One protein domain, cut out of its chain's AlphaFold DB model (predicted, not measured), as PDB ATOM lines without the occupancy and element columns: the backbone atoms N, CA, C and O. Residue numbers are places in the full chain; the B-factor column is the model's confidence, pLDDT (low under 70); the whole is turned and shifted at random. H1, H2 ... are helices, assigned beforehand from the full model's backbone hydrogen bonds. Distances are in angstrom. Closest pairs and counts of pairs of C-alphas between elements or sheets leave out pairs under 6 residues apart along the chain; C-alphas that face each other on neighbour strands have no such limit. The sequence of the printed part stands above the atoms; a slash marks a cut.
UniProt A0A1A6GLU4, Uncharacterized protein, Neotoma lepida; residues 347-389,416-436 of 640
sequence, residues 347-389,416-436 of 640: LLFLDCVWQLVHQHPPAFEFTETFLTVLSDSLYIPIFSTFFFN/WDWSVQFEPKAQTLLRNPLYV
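What this domain is: This is residues 347 to 389 and 416 to 436 of the 640 residues of an uncharacterized protein of Neotoma lepida (UniProt A0A1A6GLU4). A flat helical hairpin, H1 and H2 side by side, has H4 set crosswise against H2 on the side away from H1, with little H3 next to H4. A long loop, residues 377 to 389, leads on from H2 to the cut. The printed part has 64 residues with four named helices, in the order H1, H2, H3, H4, and no named strand; its class is all helix. It is only just compact, close to loose, with a radius of gyration of the C-alphas of 12.7 A, and spans 33 by 29 by 13 A.

Where its parts are: Find C-alpha 347 at (20.953, -40.324, 35.598); from there H1, the longest helix, runs 18.4 A to C-alpha 359 at (36.380, -45.135, 26.845). H2 takes residues 368 to 376, 12.5 A. Past the cut, H3 is residues 418 to 421, 5.0 A, and H4 is residues 424 to 430, 10.4 A, ending at C-alpha 430 at (24.683, -34.397, 19.211).

How they stand to each other: Start at H1, which touches H2; their closest C-alphas, those of Trp 354 and Glu 368, are 6.2 A apart. The two form a helical hairpin, at a shallow tilt of 4 degrees, opposite ways. Next look at Phe 370 and Leu 430, the closest C-alphas of H2 and H4 at 4.8 A; these helices touch, about perpendicular at 83 degrees. H3 and H4 are close but not clearly touching, with the C-alphas of Trp 418 and Gln 427 closest at 7.1 A. H1 is apart from H3 and H4, and H2 is apart from H3. In H1 and H2 every O i to N i+4 pair is within hydrogen-bond range; H4 has 1 of 3, beside 3 of 4 O i to N i+3 pairs, and H3 is too short for an O i to N i+4 pair.

The domain as a whole: The farthest C-alphas, of Asn 389 and Leu 434, are 35.3 A apart. Residues 390 to 415 are not printed, and C-alphas 389 and 416 stand 17.6 A apart across this cut, in the link from H2 to H3. The link H1 to H2 is short, and H3 to H4 tight. Mean pLDDT of the printed part is 79.4; look for values under 70 at residues 378 to 382, 384, 387, 389, 421 and 426.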
ATOM      1  N   LEU A 347      19.734 -41.141  35.627       76.94
ATOM      2  CA  LEU A 347      20.953 -40.324  35.598       76.94
ATOM      3  C   LEU A 347      22.207 -41.181  35.821       76.94
ATOM      4  O   LEU A 347      23.185 -41.022  35.105       76.94
ATOM      5  N   LEU A 348      22.149 -42.145  36.749       81.12
ATOM      6  CA  LEU A 348      23.220 -43.128  36.947       81.12
ATOM      7  C   LEU A 348      23.462 -43.968  35.682       81.12
ATOM      8  O   LEU A 348      24.603 -44.260  35.336       81.12
ATOM      9  N   PHE A 349      22.395 -44.347  34.976       89.00
ATOM     10  CA  PHE A 349      22.501 -45.021  33.685       89.00
ATOM     11  C   PHE A 349      23.182 -44.130  32.636       89.00
ATOM     12  O   PHE A 349      24.090 -44.605  31.956       89.00
ATOM     13  N   LEU A 350      22.797 -42.853  32.527       85.81
ATOM     14  CA  LEU A 350      23.435 -41.911  31.601       85.81
ATOM     15  C   LEU A 350      24.911 -41.682  31.941       85.81
ATOM     16  O   LEU A 350      25.722 -41.645  31.021       85.81
ATOM     17  N   ASP A 351      25.272 -41.623  33.224       81.31
ATOM     18  CA  ASP A 351      26.666 -41.538  33.678       81.31
ATOM     19  C   ASP A 351      27.473 -42.785  33.279       81.31
ATOM     20  O   ASP A 351      28.551 -42.686  32.697       81.31
ATOM     21  N   CYS A 352      26.910 -43.984  33.461       86.38
ATOM     22  CA  CYS A 352      27.539 -45.220  32.987       86.38
ATOM     23  C   CYS A 352      27.735 -45.219  31.460       86.38
ATOM     24  O   CYS A 352      28.768 -45.665  30.961       86.38
ATOM     25  N   VAL A 353      26.757 -44.717  30.698       87.81
ATOM     26  CA  VAL A 353      26.865 -44.596  29.236       87.81
ATOM     27  C   VAL A 353      27.910 -43.547  28.855       87.81
ATOM     28  O   VAL A 353      28.693 -43.791  27.942       87.81
ATOM     29  N   TRP A 354      27.982 -42.427  29.572       92.38
ATOM     30  CA  TRP A 354      28.994 -41.390  29.381       92.38
ATOM     31  C   TRP A 354      30.406 -41.952  29.572       92.38
ATOM     32  O   TRP A 354      31.257 -41.781  28.699       92.38
ATOM     33  N   GLN A 355      30.633 -42.734  30.632       85.50
ATOM     34  CA  GLN A 355      31.911 -43.417  30.858       85.50
ATOM     35  C   GLN A 355      32.278 -44.346  29.686       85.50
ATOM     36  O   GLN A 355      33.433 -44.379  29.257       85.50
ATOM     37  N   LEU A 356      31.303 -45.063  29.114       88.12
ATOM     38  CA  LEU A 356      31.522 -45.912  27.938       88.12
ATOM     39  C   LEU A 356      31.816 -45.103  26.664       88.12
ATOM     40  O   LEU A 356      32.670 -45.514  25.876       88.12
ATOM     41  N   VAL A 357      31.153 -43.959  26.467       86.00
ATOM     42  CA  VAL A 357      31.415 -43.039  25.346       86.00
ATOM     43  C   VAL A 357      32.840 -42.490  25.423       86.00
ATOM     44  O   VAL A 357      33.521 -42.452  24.403       86.00
ATOM     45  N   HIS A 358      33.325 -42.145  26.618       83.50
ATOM     46  CA  HIS A 358      34.703 -41.677  26.829       83.50
ATOM     47  C   HIS A 358      35.751 -42.768  26.609       83.50
ATOM     48  O   HIS A 358      36.804 -42.511  26.028       83.50
ATOM     49  N   GLN A 359      35.465 -44.002  27.029       84.88
ATOM     50  CA  GLN A 359      36.380 -45.135  26.845       84.88
ATOM     51  C   GLN A 359      36.426 -45.634  25.394       84.88
ATOM     52  O   GLN A 359      37.470 -46.096  24.923       84.88
ATOM     53  N   HIS A 360      35.311 -45.537  24.665       87.88
ATOM     54  CA  HIS A 360      35.197 -46.014  23.287       87.88
ATOM     55  C   HIS A 360      34.508 -45.003  22.350       87.88
ATOM     56  O   HIS A 360      33.495 -45.353  21.739       87.88
ATOM     57  N   PRO A 361      35.064 -43.791  22.137       84.06
ATOM     58  CA  PRO A 361      34.389 -42.757  21.351       84.06
ATOM     59  C   PRO A 361      33.940 -43.222  19.954       84.06
ATOM     60  O   PRO A 361      32.787 -42.992  19.607       84.06
ATOM     61  N   PRO A 362      34.735 -43.967  19.159       87.25
ATOM     62  CA  PRO A 362      34.306 -44.393  17.823       87.25
ATOM     63  C   PRO A 362      33.141 -45.396  17.784       87.25
ATOM     64  O   PRO A 362      32.599 -45.656  16.710       87.25
ATOM     65  N   ALA A 363      32.772 -45.992  18.923       85.31
ATOM     66  CA  ALA A 363      31.713 -46.998  19.015       85.31
ATOM     67  C   ALA A 363      30.311 -46.400  19.220       85.31
ATOM     68  O   ALA A 363      29.322 -47.118  19.058       85.31
ATOM     69  N   PHE A 364      30.214 -45.109  19.553       90.62
ATOM     70  CA  PHE A 364      28.958 -44.430  19.863       90.62
ATOM     71  C   PHE A 364      28.697 -43.288  18.883       90.62
ATOM     72  O   PHE A 364      29.543 -42.419  18.691       90.62
ATOM     73  N   GLU A 365      27.513 -43.295  18.266       89.94
ATOM     74  CA  GLU A 365      27.084 -42.282  17.287       89.94
ATOM     75  C   GLU A 365      26.784 -40.925  17.930       89.94
ATOM     76  O   GLU A 365      26.773 -39.903  17.249       89.94
ATOM     77  N   PHE A 366      26.558 -40.910  19.240       90.62
ATOM     78  CA  PHE A 366      26.162 -39.735  19.998       90.62
ATOM     79  C   PHE A 366      27.288 -39.225  20.899       90.62
ATOM     80  O   PHE A 366      28.186 -39.972  21.290       90.62
ATOM     81  N   THR A 367      27.241 -37.934  21.213       84.38
ATOM     82  CA  THR A 367      28.221 -37.248  22.066       84.38
ATOM     83  C   THR A 367      27.780 -37.208  23.529       84.38
ATOM     84  O   THR A 367      26.645 -37.528  23.873       84.38
ATOM     85  N   GLU A 368      28.667 -36.745  24.406       85.25
ATOM     86  CA  GLU A 368      28.307 -36.348  25.772       85.25
ATOM     87  C   GLU A 368      27.155 -35.334  25.791       85.25
ATOM     88  O   GLU A 368      26.218 -35.486  26.569       85.25
ATOM     89  N   THR A 369      27.158 -34.367  24.869       80.38
ATOM     90  CA  THR A 369      26.096 -33.360  24.739       80.38
ATOM     91  C   THR A 369      24.720 -33.997  24.540       80.38
ATOM     92  O   THR A 369      23.738 -33.519  25.100       80.38
ATOM     93  N   PHE A 370      24.633 -35.107  23.802       84.75
ATOM     94  CA  PHE A 370      23.386 -35.856  23.645       84.75
ATOM     95  C   PHE A 370      22.882 -36.451  24.966       84.75
ATOM     96  O   PHE A 370      21.684 -36.405  25.242       84.75
ATOM     97  N   LEU A 371      23.782 -36.975  25.801       85.44
ATOM     98  CA  LEU A 371      23.427 -37.537  27.106       85.44
ATOM     99  C   LEU A 371      22.988 -36.445  28.088       85.44
ATOM    100  O   LEU A 371      21.999 -36.630  28.795       85.44
ATOM    101  N   THR A 372      23.666 -35.297  28.084       77.69
ATOM    102  CA  THR A 372      23.296 -34.136  28.908       77.69
ATOM    103  C   THR A 372      21.910 -33.619  28.538       77.69
ATOM    104  O   THR A 372      21.050 -33.487  29.404       77.69
ATOM    105  N   VAL A 373      21.639 -33.435  27.243       77.62
ATOM    106  CA  VAL A 373      20.320 -33.000  26.758       77.62
ATOM    107  C   VAL A 373      19.222 -34.001  27.142       77.62
ATOM    108  O   VAL A 373      18.118 -33.603  27.521       77.62
ATOM    109  N   LEU A 374      19.513 -35.303  27.088       79.81
ATOM    110  CA  LEU A 374      18.567 -36.346  27.487       79.81
ATOM    111  C   LEU A 374      18.285 -36.336  28.998       79.81
ATOM    112  O   LEU A 374      17.145 -36.565  29.402       79.81
ATOM    113  N   SER A 375      19.297 -36.039  29.819       80.81
ATOM    114  CA  SER A 375      19.153 -35.836  31.265       80.81
ATOM    115  C   SER A 375      18.288 -34.614  31.580       80.81
ATOM    116  O   SER A 375      17.338 -34.709  32.355       80.81
ATOM    117  N   ASP A 376      18.569 -33.478  30.944       73.81
ATOM    118  CA  ASP A 376      17.840 -32.228  31.182       73.81
ATOM    119  C   ASP A 376      16.365 -32.350  30.784       73.81
ATOM    120  O   ASP A 376      15.471 -31.836  31.463       73.81
ATOM    121  N   SER A 377      16.090 -33.122  29.733       73.38
ATOM    122  CA  SER A 377      14.738 -33.381  29.234       73.38
ATOM    123  C   SER A 377      13.827 -34.117  30.220       73.38
ATOM    124  O   SER A 377      12.609 -34.068  30.058       73.38
ATOM    125  N   LEU A 378      14.375 -34.759  31.259       69.75
ATOM    126  CA  LEU A 378      13.589 -35.355  32.350       69.75
ATOM    127  C   LEU A 378      12.822 -34.305  33.155       69.75
ATOM    128  O   LEU A 378      11.783 -34.606  33.740       69.75
ATOM    129  N   TYR A 379      13.349 -33.082  33.199       66.50
ATOM    130  CA  TYR A 379      12.835 -31.994  34.025       66.50
ATOM    131  C   TYR A 379      12.083 -30.940  33.206       66.50
ATOM    132  O   TYR A 379      11.568 -29.973  33.769       66.50
ATOM    133  N   ILE A 380      11.995 -31.122  31.884       63.38
ATOM    134  CA  ILE A 380      11.285 -30.226  30.973       63.38
ATOM    135  C   ILE A 380       9.878 -30.798  30.724       63.38
ATOM    136  O   ILE A 380       9.731 -31.755  29.961       63.38
ATOM    137  N   PRO A 381       8.807 -30.204  31.288       57.38
ATOM    138  CA  PRO A 381       7.444 -30.746  31.208       57.38
ATOM    139  C   PRO A 381       6.777 -30.570  29.829       57.38
ATOM    140  O   PRO A 381       5.578 -30.774  29.687       57.38
ATOM    141  N   ILE A 382       7.544 -30.166  28.812       59.47
ATOM    142  CA  ILE A 382       7.074 -29.906  27.445       59.47
ATOM    143  C   ILE A 382       7.089 -31.197  26.607       59.47
ATOM    144  O   ILE A 382       6.303 -31.334  25.669       59.47
ATOM    145  N   PHE A 383       7.941 -32.171  26.954       70.94
ATOM    146  CA  PHE A 383       8.060 -33.431  26.219       70.94
ATOM    147  C   PHE A 383       7.301 -34.557  26.910       70.94
ATOM    148  O   PHE A 383       7.537 -34.894  28.068       70.94
ATOM    149  N   SER A 384       6.436 -35.229  26.156       69.00
ATOM    150  CA  SER A 384       5.630 -36.332  26.684       69.00
ATOM    151  C   SER A 384       6.413 -37.617  26.957       69.00
ATOM    152  O   SER A 384       5.872 -38.520  27.592       69.00
ATOM    153  N   THR A 385       7.666 -37.714  26.495       74.38
ATOM    154  CA  THR A 385       8.500 -38.920  26.616       74.38
ATOM    155  C   THR A 385       8.746 -39.325  28.069       74.38
ATOM    156  O   THR A 385       8.727 -40.516  28.367       74.38
ATOM    157  N   PHE A 386       8.931 -38.352  28.965       76.19
ATOM    158  CA  PHE A 386       9.219 -38.589  30.388       76.19
ATOM    159  C   PHE A 386       8.110 -38.091  31.323       76.19
ATOM    160  O   PHE A 386       8.221 -38.214  32.537       76.19
ATOM    161  N   PHE A 387       7.030 -37.542  30.763       69.19
ATOM    162  CA  PHE A 387       5.960 -36.910  31.533       69.19
ATOM    163  C   PHE A 387       5.019 -37.914  32.224       69.19
ATOM    164  O   PHE A 387       4.413 -37.595  33.244       69.19
ATOM    165  N   PHE A 388       4.884 -39.132  31.690       71.75
ATOM    166  CA  PHE A 388       3.976 -40.157  32.218       71.75
ATOM    167  C   PHE A 388       4.751 -41.378  32.728       71.75
ATOM    168  O   PHE A 388       5.661 -41.858  32.056       71.75
ATOM    169  N   ASN A 389       4.342 -41.944  33.871       69.69
ATOM    170  CA  ASN A 389       5.006 -43.118  34.459       69.69
ATOM    171  C   ASN A 389       4.711 -44.415  33.690       69.69
ATOM    172  O   ASN A 389       5.417 -45.409  33.851       69.69
ATOM    173  N   TRP A 416      12.523 -36.846  21.209       83.44
ATOM    174  CA  TRP A 416      13.221 -37.307  20.013       83.44
ATOM    175  C   TRP A 416      13.009 -36.384  18.810       83.44
ATOM    176  O   TRP A 416      13.692 -36.538  17.798       83.44
ATOM    177  N   ASP A 417      12.100 -35.410  18.920       80.75
ATOM    178  CA  ASP A 417      11.825 -34.413  17.886       80.75
ATOM    179  C   ASP A 417      12.914 -33.325  17.885       80.75
ATOM    180  O   ASP A 417      12.666 -32.143  18.130       80.75
ATOM    181  N   TRP A 418      14.161 -33.734  17.629       75.81
ATOM    182  CA  TRP A 418      15.353 -32.882  17.711       75.81
ATOM    183  C   TRP A 418      15.291 -31.658  16.796       75.81
ATOM    184  O   TRP A 418      15.865 -30.626  17.125       75.81
ATOM    185  N   SER A 419      14.568 -31.746  15.678       77.75
ATOM    186  CA  SER A 419      14.330 -30.628  14.757       77.75
ATOM    187  C   SER A 419      13.426 -29.537  15.320       77.75
ATOM    188  O   SER A 419      13.500 -28.403  14.855       77.75
ATOM    189  N   VAL A 420      12.599 -29.861  16.316       76.12
ATOM    190  CA  VAL A 420      11.773 -28.888  17.043       76.12
ATOM    191  C   VAL A 420      12.563 -28.258  18.193       76.12
ATOM    192  O   VAL A 420      12.294 -27.122  18.571       76.12
ATOM    193  N   GLN A 421      13.550 -28.978  18.732       69.88
ATOM    194  CA  GLN A 421      14.351 -28.540  19.879       69.88
ATOM    195  C   GLN A 421      15.602 -27.750  19.488       69.88
ATOM    196  O   GLN A 421      15.998 -26.832  20.202       69.88
ATOM    197  N   PHE A 422      16.232 -28.098  18.365       77.62
ATOM    198  CA  PHE A 422      17.543 -27.583  17.981       77.62
ATOM    199  C   PHE A 422      17.608 -27.242  16.495       77.62
ATOM    200  O   PHE A 422      17.153 -27.999  15.635       77.62
ATOM    201  N   GLU A 423      18.270 -26.130  16.173       74.44
ATOM    202  CA  GLU A 423      18.629 -25.804  14.793       74.44
ATOM    203  C   GLU A 423      19.554 -26.882  14.188       74.44
ATOM    204  O   GLU A 423      20.332 -27.507  14.917       74.44
ATOM    205  N   PRO A 424      19.570 -27.071  12.853       76.56
ATOM    206  CA  PRO A 424      20.396 -28.095  12.200       76.56
ATOM    207  C   PRO A 424      21.888 -28.047  12.571       76.56
ATOM    208  O   PRO A 424      22.533 -29.087  12.663       76.56
ATOM    209  N   LYS A 425      22.437 -26.851  12.839       72.69
ATOM    210  CA  LYS A 425      23.829 -26.664  13.290       72.69
ATOM    211  C   LYS A 425      24.077 -27.127  14.730       72.69
ATOM    212  O   LYS A 425      25.190 -27.509  15.061       72.69
ATOM    213  N   ALA A 426      23.071 -27.086  15.598       69.56
ATOM    214  CA  ALA A 426      23.181 -27.597  16.963       69.56
ATOM    215  C   ALA A 426      22.988 -29.122  16.996       69.56
ATOM    216  O   ALA A 426      23.653 -29.812  17.764       69.56
ATOM    217  N   GLN A 427      22.174 -29.677  16.092       76.00
ATOM    218  CA  GLN A 427      22.006 -31.130  15.958       76.00
ATOM    219  C   GLN A 427      23.312 -31.849  15.583       76.00
ATOM    220  O   GLN A 427      23.510 -32.998  15.976       76.00
ATOM    221  N   THR A 428      24.240 -31.186  14.881       78.81
ATOM    222  CA  THR A 428      25.558 -31.774  14.593       78.81
ATOM    223  C   THR A 428      26.412 -31.965  15.845       78.81
ATOM    224  O   THR A 428      27.273 -32.834  15.836       78.81
ATOM    225  N   LEU A 429      26.163 -31.214  16.929       78.38
ATOM    226  CA  LEU A 429      26.859 -31.386  18.214       78.38
ATOM    227  C   LEU A 429      26.403 -32.642  18.961       78.38
ATOM    228  O   LEU A 429      27.129 -33.144  19.812       78.38
ATOM    229  N   LEU A 430      25.214 -33.159  18.639       82.69
ATOM    230  CA  LEU A 430      24.683 -34.397  19.211       82.69
ATOM    231  C   LEU A 430      25.300 -35.640  18.563       82.69
ATOM    232  O   LEU A 430      25.252 -36.717  19.151       82.69
ATOM    233  N   ARG A 431      25.872 -35.499  17.360       84.88
ATOM    234  CA  ARG A 431      26.515 -36.584  16.617       84.88
ATOM    235  C   ARG A 431      28.018 -36.573  16.815       84.88
ATOM    236  O   ARG A 431      28.686 -35.560  16.641       84.88
ATOM    237  N   ASN A 432      28.550 -37.739  17.132       87.62
ATOM    238  CA  ASN A 432      29.968 -37.943  17.309       87.62
ATOM    239  C   ASN A 432      30.654 -38.125  15.942       87.62
ATOM    240  O   ASN A 432      30.399 -39.124  15.265       87.62
ATOM    241  N   PRO A 433      31.552 -37.212  15.527       81.88
ATOM    242  CA  PRO A 433      32.236 -37.305  14.237       81.88
ATOM    243  C   PRO A 433      33.255 -38.452  14.177       81.88
ATOM    244  O   PRO A 433      33.701 -38.816  13.092       81.88
ATOM    245  N   LEU A 434      33.630 -39.021  15.327       81.19
ATOM    246  CA  LEU A 434      34.535 -40.166  15.418       81.19
ATOM    247  C   LEU A 434      33.810 -41.502  15.234       81.19
ATOM    248  O   LEU A 434      34.472 -42.537  15.172       81.19
ATOM    249  N   TYR A 435      32.475 -41.496  15.174       86.75
ATOM    250  CA  TYR A 435      31.686 -42.712  15.056       86.75
ATOM    251  C   TYR A 435      31.973 -43.447  13.748       86.75
ATOM    252  O   TYR A 435      31.827 -42.900  12.655       86.75
ATOM    253  N   VAL A 436      32.339 -44.723  13.867       82.88
ATOM    254  CA  VAL A 436      32.570 -45.598  12.719       82.88
ATOM    255  C   VAL A 436      31.344 -46.480  12.532       82.88
ATOM    256  O   VAL A 436      31.160 -47.477  13.236       82.88
TER     257      VAL A 436